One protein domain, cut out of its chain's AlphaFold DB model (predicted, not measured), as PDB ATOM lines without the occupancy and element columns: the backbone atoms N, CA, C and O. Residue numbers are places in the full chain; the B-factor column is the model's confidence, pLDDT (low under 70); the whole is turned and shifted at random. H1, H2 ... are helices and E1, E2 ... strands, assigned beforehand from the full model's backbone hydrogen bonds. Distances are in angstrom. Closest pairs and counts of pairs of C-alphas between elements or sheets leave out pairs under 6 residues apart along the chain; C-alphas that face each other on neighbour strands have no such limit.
ATOM      1  N   ASP A  96      33.224   2.402  -3.939       97.69
ATOM      2  CA  ASP A  96      34.368   1.812  -3.252       97.69
ATOM      3  C   ASP A  96      35.537   2.794  -3.267       97.69
ATOM      4  O   ASP A  96      36.157   3.063  -4.306       97.69
ATOM      5  N   CYS A  97      35.819   3.377  -2.105       97.75
ATOM      6  CA  CYS A  97      36.748   4.487  -1.980       97.75
ATOM      7  C   CYS A  97      38.057   4.065  -1.330       97.75
ATOM      8  O   CYS A  97      38.075   3.427  -0.279       97.75
ATOM      9  N   GLU A  98      39.162   4.520  -1.918       97.69
ATOM     10  CA  GLU A  98      40.496   4.397  -1.334       97.69
ATOM     11  C   GLU A  98      41.160   5.770  -1.257       97.69
ATOM     12  O   GLU A  98      41.402   6.417  -2.286       97.69
ATOM     13  N   VAL A  99      41.512   6.209  -0.052       96.50
ATOM     14  CA  VAL A  99      42.354   7.390   0.156       96.50
ATOM     15  C   VAL A  99      43.762   6.907   0.461       96.50
ATOM     16  O   VAL A  99      44.023   6.320   1.509       96.50
ATOM     17  N   VAL A 100      44.654   7.121  -0.500       95.94
ATOM     18  CA  VAL A 100      46.018   6.597  -0.485       95.94
ATOM     19  C   VAL A 100      46.974   7.731  -0.136       95.94
ATOM     20  O   VAL A 100      47.082   8.700  -0.887       95.94
ATOM     21  N   PHE A 101      47.680   7.592   0.980       95.56
ATOM     22  CA  PHE A 101      48.640   8.577   1.470       95.56
ATOM     23  C   PHE A 101      50.064   8.253   1.022       95.56
ATOM     24  O   PHE A 101      50.354   7.157   0.518       95.56
ATOM     25  N   ARG A 102      50.967   9.224   1.205       95.31
ATOM     26  CA  ARG A 102      52.396   9.023   0.942       95.31
ATOM     27  C   ARG A 102      52.983   8.013   1.925       95.31
ATOM     28  O   ARG A 102      53.712   7.117   1.516       95.31
ATOM     29  N   GLU A 103      52.621   8.147   3.196       95.94
ATOM     30  CA  GLU A 103      53.165   7.366   4.305       95.94
ATOM     31  C   GLU A 103      52.051   6.867   5.225       95.94
ATOM     32  O   GLU A 103      50.990   7.481   5.351       95.94
ATOM     33  N   GLU A 104      52.313   5.761   5.916       96.06
ATOM     34  CA  GLU A 104      51.373   5.166   6.866       96.06
ATOM     35  C   GLU A 104      51.037   6.106   8.032       96.06
ATOM     36  O   GLU A 104      49.869   6.270   8.380       96.06
ATOM     37  N   LYS A 105      52.043   6.810   8.560       94.19
ATOM     38  CA  LYS A 105      51.871   7.807   9.626       94.19
ATOM     39  C   LYS A 105      50.926   8.940   9.221       94.19
ATOM     40  O   LYS A 105      50.202   9.492  10.049       94.19
ATOM     41  N   GLU A 106      50.918   9.309   7.939       92.88
ATOM     42  CA  GLU A 106      49.978  10.304   7.434       92.88
ATOM     43  C   GLU A 106      48.551   9.754   7.411       92.88
ATOM     44  O   GLU A 106      47.639  10.447   7.866       92.88
ATOM     45  N   ALA A 107      48.369   8.514   6.948       93.44
ATOM     46  CA  ALA A 107      47.073   7.843   6.954       93.44
ATOM     47  C   ALA A 107      46.506   7.721   8.375       93.44
ATOM     48  O   ALA A 107      45.335   8.014   8.592       93.44
ATOM     49  N   GLU A 108      47.336   7.363   9.355       92.25
ATOM     50  CA  GLU A 108      46.955   7.315  10.769       92.25
ATOM     51  C   GLU A 108      46.501   8.690  11.283       92.25
ATOM     52  O   GLU A 108      45.380   8.841  11.768       92.25
ATOM     53  N   ARG A 109      47.327   9.728  11.088       90.06
ATOM     54  CA  ARG A 109      47.014  11.106  11.502       90.06
ATOM     55  C   ARG A 109      45.718  11.630  10.871       90.06
ATOM     56  O   ARG A 109      44.998  12.412  11.489       90.06
ATOM     57  N   ARG A 110      45.442  11.241   9.625       89.81
ATOM     58  CA  ARG A 110      44.268  11.656   8.842       89.81
ATOM     59  C   ARG A 110      43.041  10.773   9.085       89.81
ATOM     60  O   ARG A 110      41.991  11.042   8.507       89.81
ATOM     61  N   ASN A 111      43.131   9.778   9.973       92.12
ATOM     62  CA  ASN A 111      42.035   8.870  10.308       92.12
ATOM     63  C   ASN A 111      41.489   8.988  11.754       92.12
ATOM     64  O   ASN A 111      41.242   7.970  12.404       92.12
ATOM     65  N   PRO A 112      41.214  10.191  12.292       87.81
ATOM     66  CA  PRO A 112      40.660  10.322  13.645       87.81
ATOM     67  C   PRO A 112      39.235   9.755  13.770       87.81
ATOM     68  O   PRO A 112      38.728   9.572  14.876       87.81
ATOM     69  N   TRP A 113      38.579   9.487  12.641       88.94
ATOM     70  CA  TRP A 113      37.230   8.933  12.553       88.94
ATOM     71  C   TRP A 113      37.186   7.404  12.614       88.94
ATOM     72  O   TRP A 113      36.096   6.860  12.761       88.94
ATOM     73  N   GLY A 114      38.337   6.726  12.561       91.44
ATOM     74  CA  GLY A 114      38.413   5.271  12.695       91.44
ATOM     75  C   GLY A 114      37.892   4.503  11.480       91.44
ATOM     76  O   GLY A 114      37.348   3.417  11.640       91.44
ATOM     77  N   PHE A 115      38.039   5.050  10.269       95.06
ATOM     78  CA  PHE A 115      37.750   4.304   9.043       95.06
ATOM     79  C   PHE A 115      38.671   3.077   8.919       95.06
ATOM     80  O   PHE A 115      39.817   3.139   9.382       95.06
ATOM     81  N   PRO A 116      38.227   1.990   8.261       96.44
ATOM     82  CA  PRO A 116      39.100   0.872   7.922       96.44
ATOM     83  C   PRO A 116      40.379   1.348   7.221       96.44
ATOM     84  O   PRO A 116      40.335   2.159   6.292       96.44
ATOM     85  N   ARG A 117      41.532   0.854   7.673       95.50
ATOM     86  CA  ARG A 117      42.851   1.247   7.168       95.50
ATOM     87  C   ARG A 117      43.716   0.013   6.953       95.50
ATOM     88  O   ARG A 117      43.778  -0.850   7.819       95.50
ATOM     89  N   GLU A 118      44.429  -0.019   5.835       96.00
ATOM     90  CA  GLU A 118      45.478  -0.994   5.541       96.00
ATOM     91  C   GLU A 118      46.747  -0.234   5.132       96.00
ATOM     92  O   GLU A 118      46.799   0.401   4.073       96.00
ATOM     93  N   GLY A 119      47.757  -0.227   6.008       95.62
ATOM     94  CA  GLY A 119      48.984   0.548   5.821       95.62
ATOM     95  C   GLY A 119      48.692   2.026   5.533       95.62
ATOM     96  O   GLY A 119      48.030   2.722   6.307       95.62
ATOM     97  N   ARG A 120      49.147   2.516   4.377       96.81
ATOM     98  CA  ARG A 120      48.955   3.909   3.929       96.81
ATOM     99  C   ARG A 120      47.601   4.199   3.266       96.81
ATOM    100  O   ARG A 120      47.444   5.270   2.683       96.81
ATOM    101  N   THR A 121      46.652   3.268   3.304       97.69
ATOM    102  CA  THR A 121      45.373   3.388   2.592       97.69
ATOM    103  C   THR A 121      44.203   3.341   3.564       97.69
ATOM    104  O   THR A 121      44.065   2.384   4.319       97.69
ATOM    105  N   ILE A 122      43.334   4.349   3.517       97.31
ATOM    106  CA  ILE A 122      42.022   4.333   4.179       97.31
ATOM    107  C   ILE A 122      40.980   3.859   3.165       97.31
ATOM    108  O   ILE A 122      40.960   4.367   2.041       97.31
ATOM    109  N   ARG A 123      40.111   2.923   3.556       97.62
ATOM    110  CA  ARG A 123      39.035   2.392   2.710       97.62
ATOM    111  C   ARG A 123      37.665   2.578   3.343       97.62
ATOM    112  O   ARG A 123      37.511   2.436   4.552       97.62
ATOM    113  N   PHE A 124      36.672   2.870   2.515       97.25
ATOM    114  CA  PHE A 124      35.270   2.910   2.921       97.25
ATOM    115  C   PHE A 124      34.354   2.692   1.713       97.25
ATOM    116  O   PHE A 124      34.734   2.983   0.578       97.25
ATOM    117  N   HIS A 125      33.156   2.183   1.985       97.31
ATOM    118  CA  HIS A 125      32.092   1.984   1.008       97.31
ATOM    119  C   HIS A 125      30.950   2.958   1.299       97.31
ATOM    120  O   HIS A 125      30.682   3.256   2.464       97.31
ATOM    121  N   CYS A 126      30.291   3.451   0.256       96.81
ATOM    122  CA  CYS A 126      29.168   4.381   0.376       96.81
ATOM    123  C   CYS A 126      28.157   4.141  -0.745       96.81
ATOM    124  O   CYS A 126      28.542   3.919  -1.897       96.81
ATOM    125  N   GLY A 127      26.869   4.236  -0.413       96.69
ATOM    126  CA  GLY A 127      25.781   4.098  -1.386       96.69
ATOM    127  C   GLY A 127      25.504   5.388  -2.156       96.69
ATOM    128  O   GLY A 127      25.021   5.337  -3.279       96.69
ATOM    129  N   GLU A 128      25.855   6.539  -1.580       95.75
ATOM    130  CA  GLU A 128      25.487   7.856  -2.098       95.75
ATOM    131  C   GLU A 128      26.687   8.803  -2.192       95.75
ATOM    132  O   GLU A 128      27.624   8.754  -1.388       95.75
ATOM    133  N   PHE A 129      26.650   9.725  -3.160       95.12
ATOM    134  CA  PHE A 129      27.773  10.640  -3.400       95.12
ATOM    135  C   PHE A 129      27.963  11.613  -2.231       95.12
ATOM    136  O   PHE A 129      29.093  11.916  -1.852       95.12
ATOM    137  N   ALA A 130      26.868  12.073  -1.621       93.56
ATOM    138  CA  ALA A 130      26.916  12.967  -0.465       93.56
ATOM    139  C   ALA A 130      27.638  12.321   0.730       93.56
ATOM    140  O   ALA A 130      28.427  12.979   1.413       93.56
ATOM    141  N   GLU A 131      27.416  11.023   0.949       95.12
ATOM    142  CA  GLU A 131      28.104  10.250   1.980       95.12
ATOM    143  C   GLU A 131      29.597  10.122   1.661       95.12
ATOM    144  O   GLU A 131      30.441  10.431   2.509       95.12
ATOM    145  N   MET A 132      29.925   9.749   0.419       95.81
ATOM    146  CA  MET A 132      31.307   9.674  -0.053       95.81
ATOM    147  C   MET A 132      32.040  11.004   0.159       95.81
ATOM    148  O   MET A 132      33.116  11.041   0.760       95.81
ATOM    149  N   TYR A 133      31.451  12.108  -0.301       93.94
ATOM    150  CA  TYR A 133      32.038  13.441  -0.206       93.94
ATOM    151  C   TYR A 133      32.216  13.872   1.255       93.94
ATOM    152  O   TYR A 133      33.282  14.357   1.637       93.94
ATOM    153  N   GLY A 134      31.225  13.608   2.112       92.62
ATOM    154  CA  GLY A 134      31.327  13.837   3.551       92.62
ATOM    155  C   GLY A 134      32.468  13.051   4.206       92.62
ATOM    156  O   GLY A 134      33.200  13.598   5.034       92.62
ATOM    157  N   ASN A 135      32.672  11.790   3.816       94.75
ATOM    158  CA  ASN A 135      33.772  10.968   4.326       94.75
ATOM    159  C   ASN A 135      35.143  11.475   3.850       94.75
ATOM    160  O   ASN A 135      36.075  11.546   4.654       94.75
ATOM    161  N   LEU A 136      35.259  11.939   2.602       93.94
ATOM    162  CA  LEU A 136      36.476  12.599   2.117       93.94
ATOM    163  C   LEU A 136      36.788  13.879   2.904       93.94
ATOM    164  O   LEU A 136      37.936  14.087   3.296       93.94
ATOM    165  N   LEU A 137      35.783  14.706   3.211       90.56
ATOM    166  CA  LEU A 137      35.969  15.914   4.023       90.56
ATOM    167  C   LEU A 137      36.452  15.591   5.444       90.56
ATOM    168  O   LEU A 137      37.358  16.260   5.951       90.56
ATOM    169  N   LYS A 138      35.889  14.553   6.079       90.62
ATOM    170  CA  LYS A 138      36.333  14.067   7.400       90.62
ATOM    171  C   LYS A 138      37.820  13.710   7.400       90.62
ATOM    172  O   LYS A 138      38.529  14.070   8.335       90.62
ATOM    173  N   ILE A 139      38.289  13.049   6.344       91.25
ATOM    174  CA  ILE A 139      39.687  12.630   6.192       91.25
ATOM    175  C   ILE A 139      40.602  13.827   5.864       91.25
ATOM    176  O   ILE A 139      41.688  13.968   6.430       91.25
ATOM    177  N   ALA A 140      40.176  14.712   4.959       86.62
ATOM    178  CA  ALA A 140      41.007  15.797   4.440       86.62
ATOM    179  C   ALA A 140      41.127  17.004   5.386       86.62
ATOM    180  O   ALA A 140      42.208  17.591   5.484       86.62
ATOM    181  N   TYR A 141      40.056  17.378   6.092       77.38
ATOM    182  CA  TYR A 141      39.991  18.674   6.783       77.38
ATOM    183  C   TYR A 141      39.609  18.609   8.258       77.38
ATOM    184  O   TYR A 141      39.963  19.521   9.003       77.38
ATOM    185  N   PHE A 142      38.913  17.564   8.708       65.62
ATOM    186  CA  PHE A 142      38.313  17.579  10.039       65.62
ATOM    187  C   PHE A 142      38.893  16.518  10.980       65.62
ATOM    188  O   PHE A 142      38.374  15.400  11.044       65.62
ATOM    189  N   PRO A 143      39.870  16.873  11.837       62.47
ATOM    190  CA  PRO A 143      40.044  16.164  13.097       62.47
ATOM    191  C   PRO A 143      38.706  16.125  13.849       62.47
ATOM    192  O   PRO A 143      37.974  17.115  13.824       62.47
ATOM    193  N   ARG A 144      38.367  15.016  14.523       61.34
ATOM    194  CA  ARG A 144      37.070  14.839  15.219       61.34
ATOM    195  C   ARG A 144      36.651  16.057  16.064       61.34
ATOM    196  O   ARG A 144      35.485  16.438  16.046       61.34
ATOM    197  N   ILE A 145      37.618  16.697  16.725       60.97
ATOM    198  CA  ILE A 145      37.439  17.897  17.563       60.97
ATOM    199  C   ILE A 145      37.050  19.140  16.735       60.97
ATOM    200  O   ILE A 145      36.218  19.939  17.152       60.97
ATOM    201  N   ALA A 146      37.606  19.309  15.534       56.00
ATOM    202  CA  ALA A 146      37.279  20.437  14.659       56.00
ATOM    203  C   ALA A 146      35.875  20.308  14.043       56.00
ATOM    204  O   ALA A 146      35.211  21.316  13.808       56.00
ATOM    205  N   HIS A 147      35.398  19.081  13.799       57.72
ATOM    206  CA  HIS A 147      34.043  18.859  13.289       57.72
ATOM    207  C   HIS A 147      32.966  19.119  14.347       57.72
ATOM    208  O   HIS A 147      31.944  19.729  14.034       57.72
ATOM    209  N   SER A 148      33.176  18.687  15.597       61.47
ATOM    210  CA  SER A 148      32.236  18.971  16.692       61.47
ATOM    211  C   SER A 148      32.147  20.473  16.994       61.47
ATOM    212  O   SER A 148      31.061  20.984  17.256       61.47
ATOM    213  N   LEU A 149      33.255  21.206  16.843       61.78
ATOM    214  CA  LEU A 149      33.332  22.656  17.053       61.78
ATOM    215  C   LEU A 149      33.123  23.489  15.774       61.78
ATOM    216  O   LEU A 149      33.379  24.693  15.779       61.78
ATOM    217  N   ARG A 150      32.637  22.899  14.670       62.41
ATOM    218  CA  ARG A 150      32.543  23.576  13.356       62.41
ATOM    219  C   ARG A 150      31.785  24.912  13.386       62.41
ATOM    220  O   ARG A 150      32.145  25.840  12.668       62.41
ATOM    221  N   HIS A 151      30.776  25.025  14.247       66.50
ATOM    222  CA  HIS A 151      29.960  26.228  14.430       66.50
ATOM    223  C   HIS A 151      30.712  27.374  15.131       66.50
ATOM    224  O   HIS A 151      30.364  28.533  14.935       66.50
ATOM    225  N   LEU A 152      31.768  27.069  15.892       64.38
ATOM    226  CA  LEU A 152      32.637  28.047  16.555       64.38
ATOM    227  C   LEU A 152      33.862  28.394  15.699       64.38
ATOM    228  O   LEU A 152      34.264  29.552  15.617       64.38
ATOM    229  N   VAL A 153      34.437  27.403  15.012       64.50
ATOM    230  CA  VAL A 153      35.680  27.571  14.243       64.50
ATOM    231  C   VAL A 153      35.468  28.392  12.963       64.50
ATOM    232  O   VAL A 153      36.288  29.252  12.659       64.50
ATOM    233  N   ILE A 154      34.369  28.186  12.226       67.00
ATOM    234  CA  ILE A 154      34.084  28.918  10.972       67.00
ATOM    235  C   ILE A 154      33.943  30.447  11.174       67.00
ATOM    236  O   ILE A 154      34.498  31.206  10.374       67.00
ATOM    237  N   PRO A 155      33.243  30.954  12.209       72.62
ATOM    238  CA  PRO A 155      33.240  32.390  12.480       72.62
ATOM    239  C   PRO A 155      34.629  32.917  12.865       72.62
ATOM    240  O   PRO A 155      35.024  33.980  12.391       72.62
ATOM    241  N   LEU A 156      35.400  32.173  13.663       67.00
ATOM    242  CA  LEU A 156      36.736  32.595  14.099       67.00
ATOM    243  C   LEU A 156      37.734  32.682  12.938       67.00
ATOM    244  O   LEU A 156      38.510  33.636  12.870       67.00
ATOM    245  N   THR A 157      37.683  31.755  11.977       65.69
ATOM    246  CA  THR A 157      38.552  31.821  10.793       65.69
ATOM    247  C   THR A 157      38.247  33.041   9.928       65.69
ATOM    248  O   THR A 157      39.186  33.636   9.404       65.69
ATOM    249  N   ARG A 158      36.986  33.495   9.845       64.81
ATOM    250  CA  ARG A 158      36.631  34.762   9.175       64.81
ATOM    251  C   ARG A 158      37.256  35.982   9.851       64.81
ATOM    252  O   ARG A 158      37.703  36.885   9.149       64.81
ATOM    253  N   VAL A 159      37.312  36.019  11.185       71.25
ATOM    254  CA  VAL A 159      37.929  37.133  11.929       71.25
ATOM    255  C   VAL A 159      39.450  37.122  11.756       71.25
ATOM    256  O   VAL A 159      40.036  38.158  11.455       71.25
ATOM    257  N   VAL A 160      40.087  35.951  11.858       71.69
ATOM    258  CA  VAL A 160      41.538  35.801  11.651       71.69
ATOM    259  C   VAL A 160      41.943  36.178  10.224       71.69
ATOM    260  O   VAL A 160      42.909  36.919  10.048       71.69
ATOM    261  N   TRP A 161      41.179  35.755   9.213       56.53
ATOM    262  CA  TRP A 161      41.414  36.147   7.820       56.53
ATOM    263  C   TRP A 161      41.242  37.650   7.596       56.53
ATOM    264  O   TRP A 161      42.049  38.259   6.895       56.53
ATOM    265  N   ARG A 162      40.241  38.277   8.228       65.38
ATOM    266  CA  ARG A 162      40.078  39.739   8.203       65.38
ATOM    267  C   ARG A 162      41.293  40.448   8.802       65.38
ATOM    268  O   ARG A 162      41.831  41.351   8.170       65.38
ATOM    269  N   MET A 163      41.770  40.000   9.962       70.88
ATOM    270  CA  MET A 163      42.956  40.570  10.611       70.88
ATOM    271  C   MET A 163      44.240  40.353   9.794       70.88
ATOM    272  O   MET A 163      45.073  41.249   9.720       70.88
ATOM    273  N   GLN A 164      44.400  39.200   9.138       65.00
ATOM    274  CA  GLN A 164      45.530  38.959   8.233       65.00
ATOM    275  C   GLN A 164      45.463  39.818   6.966       65.00
ATOM    276  O   GLN A 164      46.497  40.316   6.531       65.00
ATOM    277  N   SER A 165      44.271  40.059   6.407       60.25
ATOM    278  CA  SER A 165      44.113  40.936   5.237       60.25
ATOM    279  C   SER A 165      44.494  42.394   5.520       60.25
ATOM    280  O   SER A 165      44.983  43.081   4.631       60.25
ATOM    281  N   TRP A 166      44.356  42.845   6.771       53.78
ATOM    282  CA  TRP A 166      44.772  44.180   7.211       53.78
ATOM    283  C   TRP A 166      46.287  44.334   7.373       53.78
ATOM    284  O   TRP A 166      46.772  45.454   7.413       53.78
ATOM    285  N   ARG A 167      47.051  43.238   7.457       49.47
ATOM    286  CA  ARG A 167      48.526  43.285   7.516       49.47
ATOM    287  C   ARG A 167      49.180  43.345   6.128       49.47
ATOM    288  O   ARG A 167      50.402  43.397   6.046       49.47
ATOM    289  N   HIS A 168      48.378  43.290   5.064       48.59
ATOM    290  CA  HIS A 168      48.816  43.313   3.665       48.59
ATOM    291  C   HIS A 168      48.230  44.496   2.860       48.59
ATOM    292  O   HIS A 168      48.348  44.505   1.635       48.59
TER     293      HIS A 168
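What this domain is: This is residues 96 to 168 of the 169 residues of an uncharacterized protein of Deltaproteobacteria bacterium (UniProt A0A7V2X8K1). What does the model look like? A small antiparallel ribbon of two strands, E1 and E2, has H2 over one face and short H1 near one end; by way of short H3 a long helical arm, H4, leads away from this body, and its residues 155 to 168 stick out. What is it made of? The printed part has 73 residues, with four named helices and two named strands in the order E1 H1 E2 H2 H3 H4, mixed in class. It is loose, with a radius of gyration of the C-alphas of 15.4 A, and spans 44 by 28 by 20 A.

How they stand to each other: How do the strands pair? E1, residues 96 to 100, and E2, residues 121 to 126, are antiparallel neighbours at 158 degrees, with N 99 and O 122 within hydrogen-bond range at 2.8 A. Which helices come near them? The closest C-alphas of E2 and H2, residues 129 to 140, are those of Cys 126 and Met 132, 5.7 A apart; for E2 and H1, residues 104 to 109, they are those of Ala 107 and Thr 121, 6.5 A apart. What follows? H3, residues 144 to 148, is close to but not clearly touching H2, the closest C-alphas being those of Lys 138 and Arg 144 at 7.9 A. H4, residues 150 to 168, is apart from H2 and has 12 of 15 O i to N i+4 pairs within hydrogen-bond range; in H1, H2 and H3 every such pair is.

Where its parts are: Where does E1 begin? C-alpha 96 is at (34.368, 1.812, -3.252); E1 is 12.9 A long and E2 16.4 A. Where does H4 end? H4, 27.4 A long, ends with C-alpha 168 at (48.816, 43.313, 3.665); H2 is 16.2 A long.

The domain as a whole: Is it unbroken? The printed part has no cut, and the link from H1 to E2 is long. Where is confidence low? 23 residues are under 70, among them 142 to 154.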